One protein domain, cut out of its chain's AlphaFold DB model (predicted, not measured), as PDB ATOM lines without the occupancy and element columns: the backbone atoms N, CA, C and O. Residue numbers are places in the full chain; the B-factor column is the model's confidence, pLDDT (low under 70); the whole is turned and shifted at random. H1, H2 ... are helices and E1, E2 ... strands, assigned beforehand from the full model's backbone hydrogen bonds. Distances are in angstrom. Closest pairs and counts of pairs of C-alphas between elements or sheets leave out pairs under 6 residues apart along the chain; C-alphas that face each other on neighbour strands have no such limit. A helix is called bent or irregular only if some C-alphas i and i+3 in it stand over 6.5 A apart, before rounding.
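What this domain is: This is residues 14 to 100 of the 104 residues of an uncharacterized protein of Hyphomicrobium denitrificans 1NES1 (UniProt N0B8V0). Two helices, H1 and H2, lie side by side and run opposite ways; a long, thin hairpin with E1 and E2 at its base reaches away from them, and its far part, residues 39 to 53, has no named element. A separate small group of three short helices, H3, H4 and H5, ends the printed part, and these helices have no contact with H1, H2 or the strands, which leaves the model open. The printed part has 87 residues with five named helices and two named strands, in the order H1, E1, E2, H2, H3, H4, H5, and the two-stranded sheet, E1 - E2, is antiparallel. The class is mostly helix. The whole is loose, with a radius of gyration of the C-alphas of 16.8 A and spans of 49 by 35 by 27 A.

How they stand to each other: The sheet is the hairpin of E1, residues 36 to 38, and E2, residues 54 to 56, antiparallel at 169 degrees between their directions. N 37 and O 55 are 2.9 A apart, and N 55 and O 37 are 2.9 A apart, both within hydrogen-bond range. Farther out, residues 42 to 43 pair with residues 49 to 50, antiparallel. H2, residues 58 to 69, comes closest to E1 at the C-alphas of Gly 36 and Ala 60, 7.3 A apart. H1, residues 14 to 28, touches H2 at a shallow tilt of 2 degrees, opposite ways; their closest C-alphas are those of Tyr 24 and Phe 63, 6.7 A apart. H3, residues 79 to 82, is apart from H2. H4, residues 86 to 93, is close to H3 but not clearly touching, with the C-alphas of Trp 82 and Ala 88 closest at 6.4 A. H5, residues 95 to 99, and H4 touch only at the corner, where the closest C-alphas, those of Leu 91 and Leu 98, are 5.0 A apart. In H2, H4 and H5 every O i to N i+4 pair is within hydrogen-bond range; in H1 it is 5 of 11, beside 9 of 12 O i to N i+3 pairs, and H3 is too short for an i+4 pair.

Where its parts are: E1 is 7.0 A long and E2 6.1 A. H1 begins at C-alpha 14, (-18.639, 31.645, 25.698), and is 20.0 A long; it is irregular, with C-alphas 23 and 26 7.2 A apart. H2 is 16.2 A long and begins at C-alpha 58, (-1.559, 46.781, 35.076). H3 is 5.1 A long, H4 10.5 A, and H5, 6.2 A, ends at C-alpha 99, (-8.516, 29.561, 11.433).

The domain as a whole: The two C-alphas farthest apart are those of Leu 15 and Ser 46, at 49.5 A. The link from E1 to E2, 15 residues, is long. The printed part has no cut, and no printed residue is under 70 in pLDDT; the mean of the printed part is 92.2.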
ATOM      1  N   PHE A  14     -19.767  30.722  25.873       72.69
ATOM      2  CA  PHE A  14     -18.639  31.645  25.698       72.69
ATOM      3  C   PHE A  14     -19.047  33.129  25.686       72.69
ATOM      4  O   PHE A  14     -18.259  34.015  26.015       72.69
ATOM      5  N   LEU A  15     -20.299  33.442  25.329       79.88
ATOM      6  CA  LEU A  15     -20.765  34.832  25.215       79.88
ATOM      7  C   LEU A  15     -20.769  35.603  26.548       79.88
ATOM      8  O   LEU A  15     -20.349  36.760  26.540       79.88
ATOM      9  N   PRO A  16     -21.229  35.037  27.682       83.81
ATOM     10  CA  PRO A  16     -21.137  35.714  28.976       83.81
ATOM     11  C   PRO A  16     -19.687  35.986  29.393       83.81
ATOM     12  O   PRO A  16     -19.388  37.070  29.886       83.81
ATOM     13  N   GLN A  17     -18.792  35.035  29.124       85.00
ATOM     14  CA  GLN A  17     -17.374  35.114  29.468       85.00
ATOM     15  C   GLN A  17     -16.685  36.218  28.647       85.00
ATOM     16  O   GLN A  17     -16.051  37.111  29.204       85.00
ATOM     17  N   LEU A  18     -16.934  36.263  27.332       84.12
ATOM     18  CA  LEU A  18     -16.475  37.357  26.471       84.12
ATOM     19  C   LEU A  18     -17.026  38.720  26.897       84.12
ATOM     20  O   LEU A  18     -16.297  39.710  26.880       84.12
ATOM     21  N   ARG A  19     -18.305  38.794  27.290       89.31
ATOM     22  CA  ARG A  19     -18.917  40.045  27.771       89.31
ATOM     23  C   ARG A  19     -18.235  40.579  29.026       89.31
ATOM     24  O   ARG A  19     -18.165  41.792  29.172       89.31
ATOM     25  N   ALA A  20     -17.728  39.718  29.905       89.00
ATOM     26  CA  ALA A  20     -16.983  40.162  31.079       89.00
ATOM     27  C   ALA A  20     -15.673  40.877  30.699       89.00
ATOM     28  O   ALA A  20     -15.250  41.806  31.388       89.00
ATOM     29  N   LEU A  21     -15.070  40.500  29.568       93.25
ATOM     30  CA  LEU A  21     -13.810  41.064  29.090       93.25
ATOM     31  C   LEU A  21     -13.970  42.343  28.256       93.25
ATOM     32  O   LEU A  21     -13.008  43.096  28.112       93.25
ATOM     33  N   THR A  22     -15.165  42.658  27.741       94.56
ATOM     34  CA  THR A  22     -15.356  43.852  26.887       94.56
ATOM     35  C   THR A  22     -15.059  45.166  27.605       94.56
ATOM     36  O   THR A  22     -14.748  46.157  26.947       94.56
ATOM     37  N   ARG A  23     -15.081  45.183  28.945       94.75
ATOM     38  CA  ARG A  23     -14.695  46.353  29.751       94.75
ATOM     39  C   ARG A  23     -13.257  46.823  29.497       94.75
ATOM     40  O   ARG A  23     -12.977  48.000  29.687       94.75
ATOM     41  N   TYR A  24     -12.374  45.926  29.054       96.56
ATOM     42  CA  TYR A  24     -10.976  46.242  28.747       96.56
ATOM     43  C   TYR A  24     -10.787  46.815  27.342       96.56
ATOM     44  O   TYR A  24      -9.754  47.423  27.075       96.56
ATOM     45  N   LEU A  25     -11.776  46.666  26.453       95.94
ATOM     46  CA  LEU A  25     -11.650  47.026  25.041       95.94
ATOM     47  C   LEU A  25     -11.189  48.479  24.819       95.94
ATOM     48  O   LEU A  25     -10.232  48.658  24.071       95.94
ATOM     49  N   PRO A  26     -11.733  49.507  25.509       97.12
ATOM     50  CA  PRO A  26     -11.263  50.881  25.319       97.12
ATOM     51  C   PRO A  26      -9.783  51.079  25.667       97.12
ATOM     52  O   PRO A  26      -9.105  51.890  25.045       97.12
ATOM     53  N   ALA A  27      -9.280  50.349  26.668       96.75
ATOM     54  CA  ALA A  27      -7.882  50.427  27.068       96.75
ATOM     55  C   ALA A  27      -6.981  49.662  26.091       96.75
ATOM     56  O   ALA A  27      -5.922  50.168  25.746       96.75
ATOM     57  N   LEU A  28      -7.416  48.492  25.609       95.25
ATOM     58  CA  LEU A  28      -6.675  47.679  24.637       95.25
ATOM     59  C   LEU A  28      -6.599  48.325  23.245       95.25
ATOM     60  O   LEU A  28      -5.602  48.160  22.549       95.25
ATOM     61  N   GLU A  29      -7.636  49.058  22.834       96.62
ATOM     62  CA  GLU A  29      -7.681  49.787  21.556       96.62
ATOM     63  C   GLU A  29      -6.970  51.149  21.612       96.62
ATOM     64  O   GLU A  29      -6.819  51.814  20.585       96.62
ATOM     65  N   SER A  30      -6.528  51.579  22.798       97.25
ATOM     66  CA  SER A  30      -5.781  52.824  22.948       97.25
ATOM     67  C   SER A  30      -4.447  52.745  22.194       97.25
ATOM     68  O   SER A  30      -3.711  51.773  22.368       97.25
ATOM     69  N   PRO A  31      -4.059  53.773  21.415       96.81
ATOM     70  CA  PRO A  31      -2.745  53.810  20.771       96.81
ATOM     71  C   PRO A  31      -1.582  53.850  21.779       96.81
ATOM     72  O   PRO A  31      -0.459  53.508  21.420       96.81
ATOM     73  N   ASP A  32      -1.855  54.237  23.028       96.06
ATOM     74  CA  ASP A  32      -0.875  54.278  24.120       96.06
ATOM     75  C   ASP A  32      -0.794  52.949  24.898       96.06
ATOM     76  O   ASP A  32      -0.014  52.813  25.850       96.06
ATOM     77  N   PHE A  33      -1.613  51.960  24.527       96.38
ATOM     78  CA  PHE A  33      -1.595  50.652  25.162       96.38
ATOM     79  C   PHE A  33      -0.262  49.939  24.932       96.38
ATOM     80  O   PHE A  33       0.254  49.846  23.819       96.38
ATOM     81  N   HIS A  34       0.259  49.355  26.005       94.75
ATOM     82  CA  HIS A  34       1.372  48.425  25.967       94.75
ATOM     83  C   HIS A  34       1.026  47.227  26.847       94.75
ATOM     84  O   HIS A  34       0.604  47.388  27.990       94.75
ATOM     85  N   ALA A  35       1.221  46.015  26.327       94.69
ATOM     86  CA  ALA A  35       0.936  44.790  27.075       94.69
ATOM     87  C   ALA A  35       1.912  44.567  28.245       94.69
ATOM     88  O   ALA A  35       1.629  43.795  29.155       94.69
ATOM     89  N   GLY A  36       3.072  45.225  28.211       95.44
ATOM     90  CA  GLY A  36       4.137  45.046  29.184       95.44
ATOM     91  C   GLY A  36       5.514  45.201  28.554       95.44
ATOM     92  O   GLY A  36       5.654  45.699  27.435       95.44
ATOM     93  N   ALA A  37       6.532  44.741  29.274       95.25
ATOM     94  CA  ALA A  37       7.917  44.746  28.829       95.25
ATOM     95  C   ALA A  37       8.590  43.398  29.104       95.25
ATOM     96  O   ALA A  37       8.374  42.769  30.139       95.25
ATOM     97  N   ILE A  38       9.447  42.969  28.179       93.25
ATOM     98  CA  ILE A  38      10.331  41.825  28.401       93.25
ATOM     99  C   ILE A  38      11.500  42.303  29.262       93.25
ATOM    100  O   ILE A  38      12.216  43.235  28.893       93.25
ATOM    101  N   THR A  39      11.710  41.647  30.396       94.12
ATOM    102  CA  THR A  39      12.911  41.827  31.204       94.12
ATOM    103  C   THR A  39      14.054  41.022  30.601       94.12
ATOM    104  O   THR A  39      13.885  39.880  30.170       94.12
ATOM    105  N   SER A  40      15.241  41.618  30.555       92.00
ATOM    106  CA  SER A  40      16.446  40.899  30.149       92.00
ATOM    107  C   SER A  40      16.882  39.931  31.242       92.00
ATOM    108  O   SER A  40      16.774  40.226  32.434       92.00
ATOM    109  N   GLY A  41      17.450  38.800  30.828       92.31
ATOM    110  CA  GLY A  41      18.084  37.875  31.759       92.31
ATOM    111  C   GLY A  41      19.268  38.542  32.458       92.31
ATOM    112  O   GLY A  41      20.010  39.310  31.837       92.31
ATOM    113  N   ARG A  42      19.443  38.273  33.752       92.75
ATOM    114  CA  ARG A  42      20.513  38.880  34.558       92.75
ATOM    115  C   ARG A  42      21.068  37.907  35.588       92.75
ATOM    116  O   ARG A  42      20.328  37.090  36.121       92.75
ATOM    117  N   ASN A  43      22.354  38.045  35.903       94.81
ATOM    118  CA  ASN A  43      22.947  37.366  37.053       94.81
ATOM    119  C   ASN A  43      22.655  38.157  38.334       94.81
ATOM    120  O   ASN A  43      22.701  39.389  38.327       94.81
ATOM    121  N   THR A  44      22.371  37.455  39.424       90.69
ATOM    122  CA  THR A  44      22.312  38.029  40.771       90.69
ATOM    123  C   THR A  44      23.718  38.149  41.364       90.69
ATOM    124  O   THR A  44      24.670  37.523  40.892       90.69
ATOM    125  N   GLU A  45      23.857  38.921  42.443       90.19
ATOM    126  CA  GLU A  45      25.113  39.015  43.205       90.19
ATOM    127  C   GLU A  45      25.541  37.661  43.805       90.19
ATOM    128  O   GLU A  45      26.731  37.417  43.993       90.19
ATOM    129  N   SER A  46      24.585  36.755  44.047       91.25
ATOM    130  CA  SER A  46      24.800  35.375  44.508       91.25
ATOM    131  C   SER A  46      25.224  34.401  43.397       91.25
ATOM    132  O   SER A  46      25.516  33.244  43.694       91.25
ATOM    133  N   GLY A  47      25.285  34.844  42.134       92.62
ATOM    134  CA  GLY A  47      25.681  34.016  40.989       92.62
ATOM    135  C   GLY A  47      24.552  33.187  40.366       92.62
ATOM    136  O   GLY A  47      24.821  32.333  39.523       92.62
ATOM    137  N   GLU A  48      23.297  33.424  40.750       95.19
ATOM    138  CA  GLU A  48      22.125  32.798  40.131       95.19
ATOM    139  C   GLU A  48      21.746  33.542  38.848       95.19
ATOM    140  O   GLU A  48      21.865  34.765  38.765       95.19
ATOM    141  N   PHE A  49      21.248  32.819  37.845       93.75
ATOM    142  CA  PHE A  49      20.748  33.430  36.616       93.75
ATOM    143  C   PHE A  49      19.227  33.578  36.671       93.75
ATOM    144  O   PHE A  49      18.495  32.590  36.741       93.75
ATOM    145  N   ILE A  50      18.748  34.818  36.600       93.31
ATOM    146  CA  ILE A  50      17.334  35.130  36.409       93.31
ATOM    147  C   ILE A  50      17.050  35.072  34.911       93.31
ATOM    148  O   ILE A  50      17.607  35.853  34.135       93.31
ATOM    149  N   MET A  51      16.175  34.147  34.518       93.88
ATOM    150  CA  MET A  51      15.700  34.028  33.141       93.88
ATOM    151  C   MET A  51      14.902  35.275  32.729       93.88
ATOM    152  O   MET A  51      14.188  35.828  33.567       93.88
ATOM    153  N   PRO A  52      14.971  35.699  31.453       93.94
ATOM    154  CA  PRO A  52      14.064  36.703  30.909       93.94
ATOM    155  C   PRO A  52      12.601  36.346  31.189       93.94
ATOM    156  O   PRO A  52      12.202  35.193  31.018       93.94
ATOM    157  N   TYR A  53      11.798  37.332  31.576       91.06
ATOM    158  CA  TYR A  53      10.360  37.164  31.790       91.06
ATOM    159  C   TYR A  53       9.601  38.424  31.381       91.06
ATOM    160  O   TYR A  53      10.175  39.508  31.304       91.06
ATOM    161  N   VAL A  54       8.307  38.295  31.105       92.88
ATOM    162  CA  VAL A  54       7.453  39.448  30.797       92.88
ATOM    163  C   VAL A  54       6.916  40.031  32.100       92.88
ATOM    164  O   VAL A  54       6.412  39.293  32.941       92.88
ATOM    165  N   VAL A  55       7.017  41.348  32.252       95.12
ATOM    166  CA  VAL A  55       6.256  42.121  33.241       95.12
ATOM    167  C   VAL A  55       5.087  42.741  32.497       95.12
ATOM    168  O   VAL A  55       5.312  43.527  31.574       95.12
ATOM    169  N   TYR A  56       3.866  42.357  32.852       96.62
ATOM    170  CA  TYR A  56       2.666  42.934  32.256       96.62
ATOM    171  C   TYR A  56       2.464  44.383  32.709       96.62
ATOM    172  O   TYR A  56       2.958  44.792  33.758       96.62
ATOM    173  N   SER A  57       1.774  45.178  31.892       96.94
ATOM    174  CA  SER A  57       1.169  46.416  32.388       96.94
ATOM    175  C   SER A  57      -0.040  46.079  33.261       96.94
ATOM    176  O   SER A  57      -0.662  45.039  33.053       96.94
ATOM    177  N   ASP A  58      -0.419  46.981  34.168       96.75
ATOM    178  CA  ASP A  58      -1.559  46.781  35.076       96.75
ATOM    179  C   ASP A  58      -2.836  46.362  34.319       96.75
ATOM    180  O   ASP A  58      -3.524  45.420  34.693       96.75
ATOM    181  N   ILE A  59      -3.116  46.999  33.172       96.88
ATOM    182  CA  ILE A  59      -4.283  46.663  32.339       96.88
ATOM    183  C   ILE A  59      -4.184  45.258  31.735       96.88
ATOM    184  O   ILE A  59      -5.198  44.568  31.617       96.88
ATOM    185  N   ALA A  60      -2.993  44.843  31.300       96.75
ATOM    186  CA  ALA A  60      -2.797  43.518  30.726       96.75
ATOM    187  C   ALA A  60      -2.876  42.422  31.797       96.75
ATOM    188  O   ALA A  60      -3.463  41.374  31.532       96.75
ATOM    189  N   GLU A  61      -2.340  42.674  32.993       96.88
ATOM    190  CA  GLU A  61      -2.451  41.772  34.142       96.88
ATOM    191  C   GLU A  61      -3.920  41.585  34.541       96.88
ATOM    192  O   GLU A  61      -4.423  40.462  34.477       96.88
ATOM    193  N   ASP A  62      -4.654  42.679  34.774       96.56
ATOM    194  CA  ASP A  62      -6.082  42.647  35.116       96.56
ATOM    195  C   ASP A  62      -6.931  41.918  34.056       96.56
ATOM    196  O   ASP A  62      -7.898  41.214  34.377       96.56
ATOM    197  N   PHE A  63      -6.606  42.111  32.773       96.12
ATOM    198  CA  PHE A  63      -7.282  41.437  31.666       96.12
ATOM    199  C   PHE A  63      -7.042  39.923  31.698       96.12
ATOM    200  O   PHE A  63      -7.994  39.152  31.556       96.12
ATOM    201  N   VAL A  64      -5.790  39.497  31.894       94.06
ATOM    202  CA  VAL A  64      -5.421  38.077  31.967       94.06
ATOM    203  C   VAL A  64      -6.064  37.419  33.184       94.06
ATOM    204  O   VAL A  64      -6.682  36.366  33.030       94.06
ATOM    205  N   GLU A  65      -5.991  38.044  34.358       94.75
ATOM    206  CA  GLU A  65      -6.643  37.544  35.574       94.75
ATOM    207  C   GLU A  65      -8.152  37.396  35.370       94.75
ATOM    208  O   GLU A  65      -8.716  36.324  35.595       94.75
ATOM    209  N   SER A  66      -8.800  38.415  34.798       94.75
ATOM    210  CA  SER A  66     -10.228  38.348  34.480       94.75
ATOM    211  C   SER A  66     -10.569  37.230  33.497       94.75
ATOM    212  O   SER A  66     -11.649  36.648  33.591       94.75
ATOM    213  N   ALA A  67      -9.687  36.918  32.547       92.75
ATOM    214  CA  ALA A  67      -9.912  35.829  31.602       92.75
ATOM    215  C   ALA A  67      -9.898  34.459  32.301       92.75
ATOM    216  O   ALA A  67     -10.706  33.596  31.951       92.75
ATOM    217  N   TYR A  68      -9.048  34.262  33.311       91.69
ATOM    218  CA  TYR A  68      -9.092  33.064  34.157       91.69
ATOM    219  C   TYR A  68     -10.329  33.045  35.059       91.69
ATOM    220  O   TYR A  68     -11.058  32.052  35.073       91.69
ATOM    221  N   ASP A  69     -10.617  34.148  35.752       91.94
ATOM    222  CA  ASP A  69     -11.735  34.241  36.700       91.94
ATOM    223  C   ASP A  69     -13.098  34.012  36.041       91.94
ATOM    224  O   ASP A  69     -14.008  33.442  36.644       91.94
ATOM    225  N   ASN A  70     -13.244  34.427  34.780       89.94
ATOM    226  CA  ASN A  70     -14.472  34.240  34.005       89.94
ATOM    227  C   ASN A  70     -14.474  32.941  33.183       89.94
ATOM    228  O   ASN A  70     -15.408  32.713  32.415       89.94
ATOM    229  N   GLY A  71     -13.455  32.089  33.323       88.06
ATOM    230  CA  GLY A  71     -13.379  30.799  32.635       88.06
ATOM    231  C   GLY A  71     -13.121  30.888  31.128       88.06
ATOM    232  O   GLY A  71     -13.321  29.901  30.427       88.06
ATOM    233  N   CYS A  72     -12.664  32.040  30.619       86.38
ATOM    234  CA  CYS A  72     -12.173  32.158  29.242       86.38
ATOM    235  C   CYS A  72     -10.871  31.375  29.040       86.38
ATOM    236  O   CYS A  72     -10.614  30.879  27.945       86.38
ATOM    237  N   VAL A  73     -10.041  31.286  30.085       89.19
ATOM    238  CA  VAL A  73      -8.820  30.478  30.107       89.19
ATOM    239  C   VAL A  73      -8.952  29.404  31.179       89.19
ATOM    240  O   VAL A  73      -9.406  29.657  32.291       89.19
ATOM    241  N   LEU A  74      -8.544  28.182  30.840       88.19
ATOM    242  CA  LEU A  74      -8.627  27.038  31.741       88.19
ATOM    243  C   LEU A  74      -7.631  27.147  32.902       88.19
ATOM    244  O   LEU A  74      -6.415  27.005  32.720       88.19
ATOM    245  N   THR A  75      -8.160  27.293  34.115       87.75
ATOM    246  CA  THR A  75      -7.394  27.149  35.357       87.75
ATOM    247  C   THR A  75      -6.979  25.690  35.562       87.75
ATOM    248  O   THR A  75      -7.771  24.766  35.391       87.75
ATOM    249  N   GLY A  76      -5.717  25.463  35.935       87.44
ATOM    250  CA  GLY A  76      -5.187  24.121  36.216       87.44
ATOM    251  C   GLY A  76      -4.853  23.278  34.979       87.44
ATOM    252  O   GLY A  76      -4.318  22.175  35.124       87.44
ATOM    253  N   PHE A  77      -5.097  23.788  33.770       89.50
ATOM    254  CA  PHE A  77      -4.670  23.132  32.539       89.50
ATOM    255  C   PHE A  77      -3.141  23.137  32.415       89.50
ATOM    256  O   PHE A  77      -2.455  24.101  32.767       89.50
ATOM    257  N   ARG A  78      -2.572  22.036  31.913       91.44
ATOM    258  CA  ARG A  78      -1.118  21.856  31.775       91.44
ATOM    259  C   ARG A  78      -0.597  22.559  30.520       91.44
ATOM    260  O   ARG A  78      -0.064  21.905  29.629       91.44
ATOM    261  N   TRP A  79      -0.704  23.888  30.479       88.25
ATOM    262  CA  TRP A  79      -0.345  24.716  29.320       88.25
ATOM    263  C   TRP A  79       1.059  24.445  28.781       88.25
ATOM    264  O   TRP A  79       1.209  24.208  27.590       88.25
ATOM    265  N   ALA A  80       2.076  24.394  29.648       89.62
ATOM    266  CA  ALA A  80       3.449  24.112  29.221       89.62
ATOM    267  C   ALA A  80       3.596  22.721  28.581       89.62
ATOM    268  O   ALA A  80       4.315  22.566  27.604       89.62
ATOM    269  N   GLY A  81       2.891  21.714  29.104       94.00
ATOM    270  CA  GLY A  81       2.896  20.369  28.526       94.00
ATOM    271  C   GLY A  81       2.151  20.317  27.193       94.00
ATOM    272  O   GLY A  81       2.667  19.763  26.227       94.00
ATOM    273  N   TRP A  82       0.973  20.941  27.124       92.94
ATOM    274  CA  TRP A  82       0.186  21.029  25.894       92.94
ATOM    275  C   TRP A  82       0.925  21.789  24.798       92.94
ATOM    276  O   TRP A  82       0.922  21.340  23.662       92.94
ATOM    277  N   ALA A  83       1.639  22.865  25.135       92.56
ATOM    278  CA  ALA A  83       2.427  23.632  24.178       92.56
ATOM    279  C   ALA A  83       3.478  22.782  23.444       92.56
ATOM    280  O   ALA A  83       3.892  23.165  22.358       92.56
ATOM    281  N   HIS A  84       3.900  21.637  23.988       92.94
ATOM    282  CA  HIS A  84       4.812  20.706  23.318       92.94
ATOM    283  C   HIS A  84       4.111  19.629  22.475       92.94
ATOM    284  O   HIS A  84       4.795  18.884  21.779       92.94
ATOM    285  N   ALA A  85       2.783  19.523  22.530       94.12
ATOM    286  CA  ALA A  85       2.032  18.593  21.699       94.12
ATOM    287  C   ALA A  85       2.045  19.036  20.227       94.12
ATOM    288  O   ALA A  85       2.001  20.232  19.928       94.12
ATOM    289  N   ASP A  86       2.040  18.063  19.312       93.81
ATOM    290  CA  ASP A  86       2.059  18.311  17.863       93.81
ATOM    291  C   ASP A  86       0.900  19.208  17.416       93.81
ATOM    292  O   ASP A  86       1.076  20.089  16.575       93.81
ATOM    293  N   GLU A  87      -0.277  19.020  18.010       91.06
ATOM    294  CA  GLU A  87      -1.455  19.842  17.746       91.06
ATOM    295  C   GLU A  87      -1.215  21.311  18.119       91.06
ATOM    296  O   GLU A  87      -1.364  22.192  17.274       91.06
ATOM    297  N   ALA A  88      -0.776  21.582  19.350       91.44
ATOM    298  CA  ALA A  88      -0.522  22.939  19.828       91.44
ATOM    299  C   ALA A  88       0.574  23.635  19.013       91.44
ATOM    300  O   ALA A  88       0.429  24.789  18.609       91.44
ATOM    301  N   GLN A  89       1.657  22.912  18.718       93.94
ATOM    302  CA  GLN A  89       2.737  23.388  17.857       93.94
ATOM    303  C   GLN A  89       2.221  23.705  16.454       93.94
ATOM    304  O   GLN A  89       2.557  24.747  15.889       93.94
ATOM    305  N   SER A  90       1.365  22.845  15.905       92.50
ATOM    306  CA  SER A  90       0.769  23.043  14.592       92.50
ATOM    307  C   SER A  90      -0.187  24.237  14.555       92.50
ATOM    308  O   SER A  90      -0.192  24.952  13.557       92.50
ATOM    309  N   LEU A  91      -0.989  24.458  15.598       91.75
ATOM    310  CA  LEU A  91      -1.871  25.625  15.709       91.75
ATOM    311  C   LEU A  91      -1.068  26.921  15.873       91.75
ATOM    312  O   LEU A  91      -1.441  27.951  15.319       91.75
ATOM    313  N   CYS A  92       0.048  26.869  16.602       89.69
ATOM    314  CA  CYS A  92       0.914  28.022  16.838       89.69
ATOM    315  C   CYS A  92       1.665  28.467  15.570       89.69
ATOM    316  O   CYS A  92       1.780  29.664  15.313       89.69
ATOM    317  N   HIS A  93       2.159  27.519  14.768       92.31
ATOM    318  CA  HIS A  93       3.012  27.816  13.612       92.31
ATOM    319  C   HIS A  93       2.257  27.968  12.282       92.31
ATOM    320  O   HIS A  93       2.825  28.513  11.336       92.31
ATOM    321  N   ASP A  94       1.006  27.504  12.182       92.38
ATOM    322  CA  ASP A  94       0.198  27.587  10.960       92.38
ATOM    323  C   ASP A  94      -1.126  28.336  11.210       92.38
ATOM    324  O   ASP A  94      -2.114  27.740  11.660       92.38
ATOM    325  N   PRO A  95      -1.188  29.636  10.860       90.12
ATOM    326  CA  PRO A  95      -2.398  30.442  11.009       90.12
ATOM    327  C   PRO A  95      -3.623  29.867  10.288       90.12
ATOM    328  O   PRO A  95      -4.753  30.103  10.717       90.12
ATOM    329  N   SER A  96      -3.428  29.101   9.208       92.00
ATOM    330  CA  SER A  96      -4.537  28.502   8.453       92.00
ATOM    331  C   SER A  96      -5.208  27.389   9.247       92.00
ATOM    332  O   SER A  96      -6.429  27.244   9.195       92.00
ATOM    333  N   LYS A  97      -4.423  26.624  10.013       90.56
ATOM    334  CA  LYS A  97      -4.950  25.583  10.901       90.56
ATOM    335  C   LYS A  97      -5.669  26.184  12.093       90.56
ATOM    336  O   LYS A  97      -6.743  25.706  12.438       90.56
ATOM    337  N   LEU A  98      -5.139  27.269  12.657       86.94
ATOM    338  CA  LEU A  98      -5.834  28.001  13.713       86.94
ATOM    339  C   LEU A  98      -7.195  28.528  13.235       86.94
ATOM    340  O   LEU A  98      -8.191  28.389  13.939       86.94
ATOM    341  N   ALA A  99      -7.267  29.066  12.014       87.81
ATOM    342  CA  ALA A  99      -8.516  29.561  11.433       87.81
ATOM    343  C   ALA A  99      -9.570  28.462  11.184       87.81
ATOM    344  O   ALA A  99     -10.756  28.769  11.065       87.81
ATOM    345  N   GLN A 100      -9.147  27.199  11.084       87.50
ATOM    346  CA  GLN A 100     -10.018  26.038  10.871       87.50
ATOM    347  C   GLN A 100     -10.275  25.232  12.152       87.50
ATOM    348  O   GLN A 100     -11.001  24.241  12.097       87.50
TER     349      GLN A 100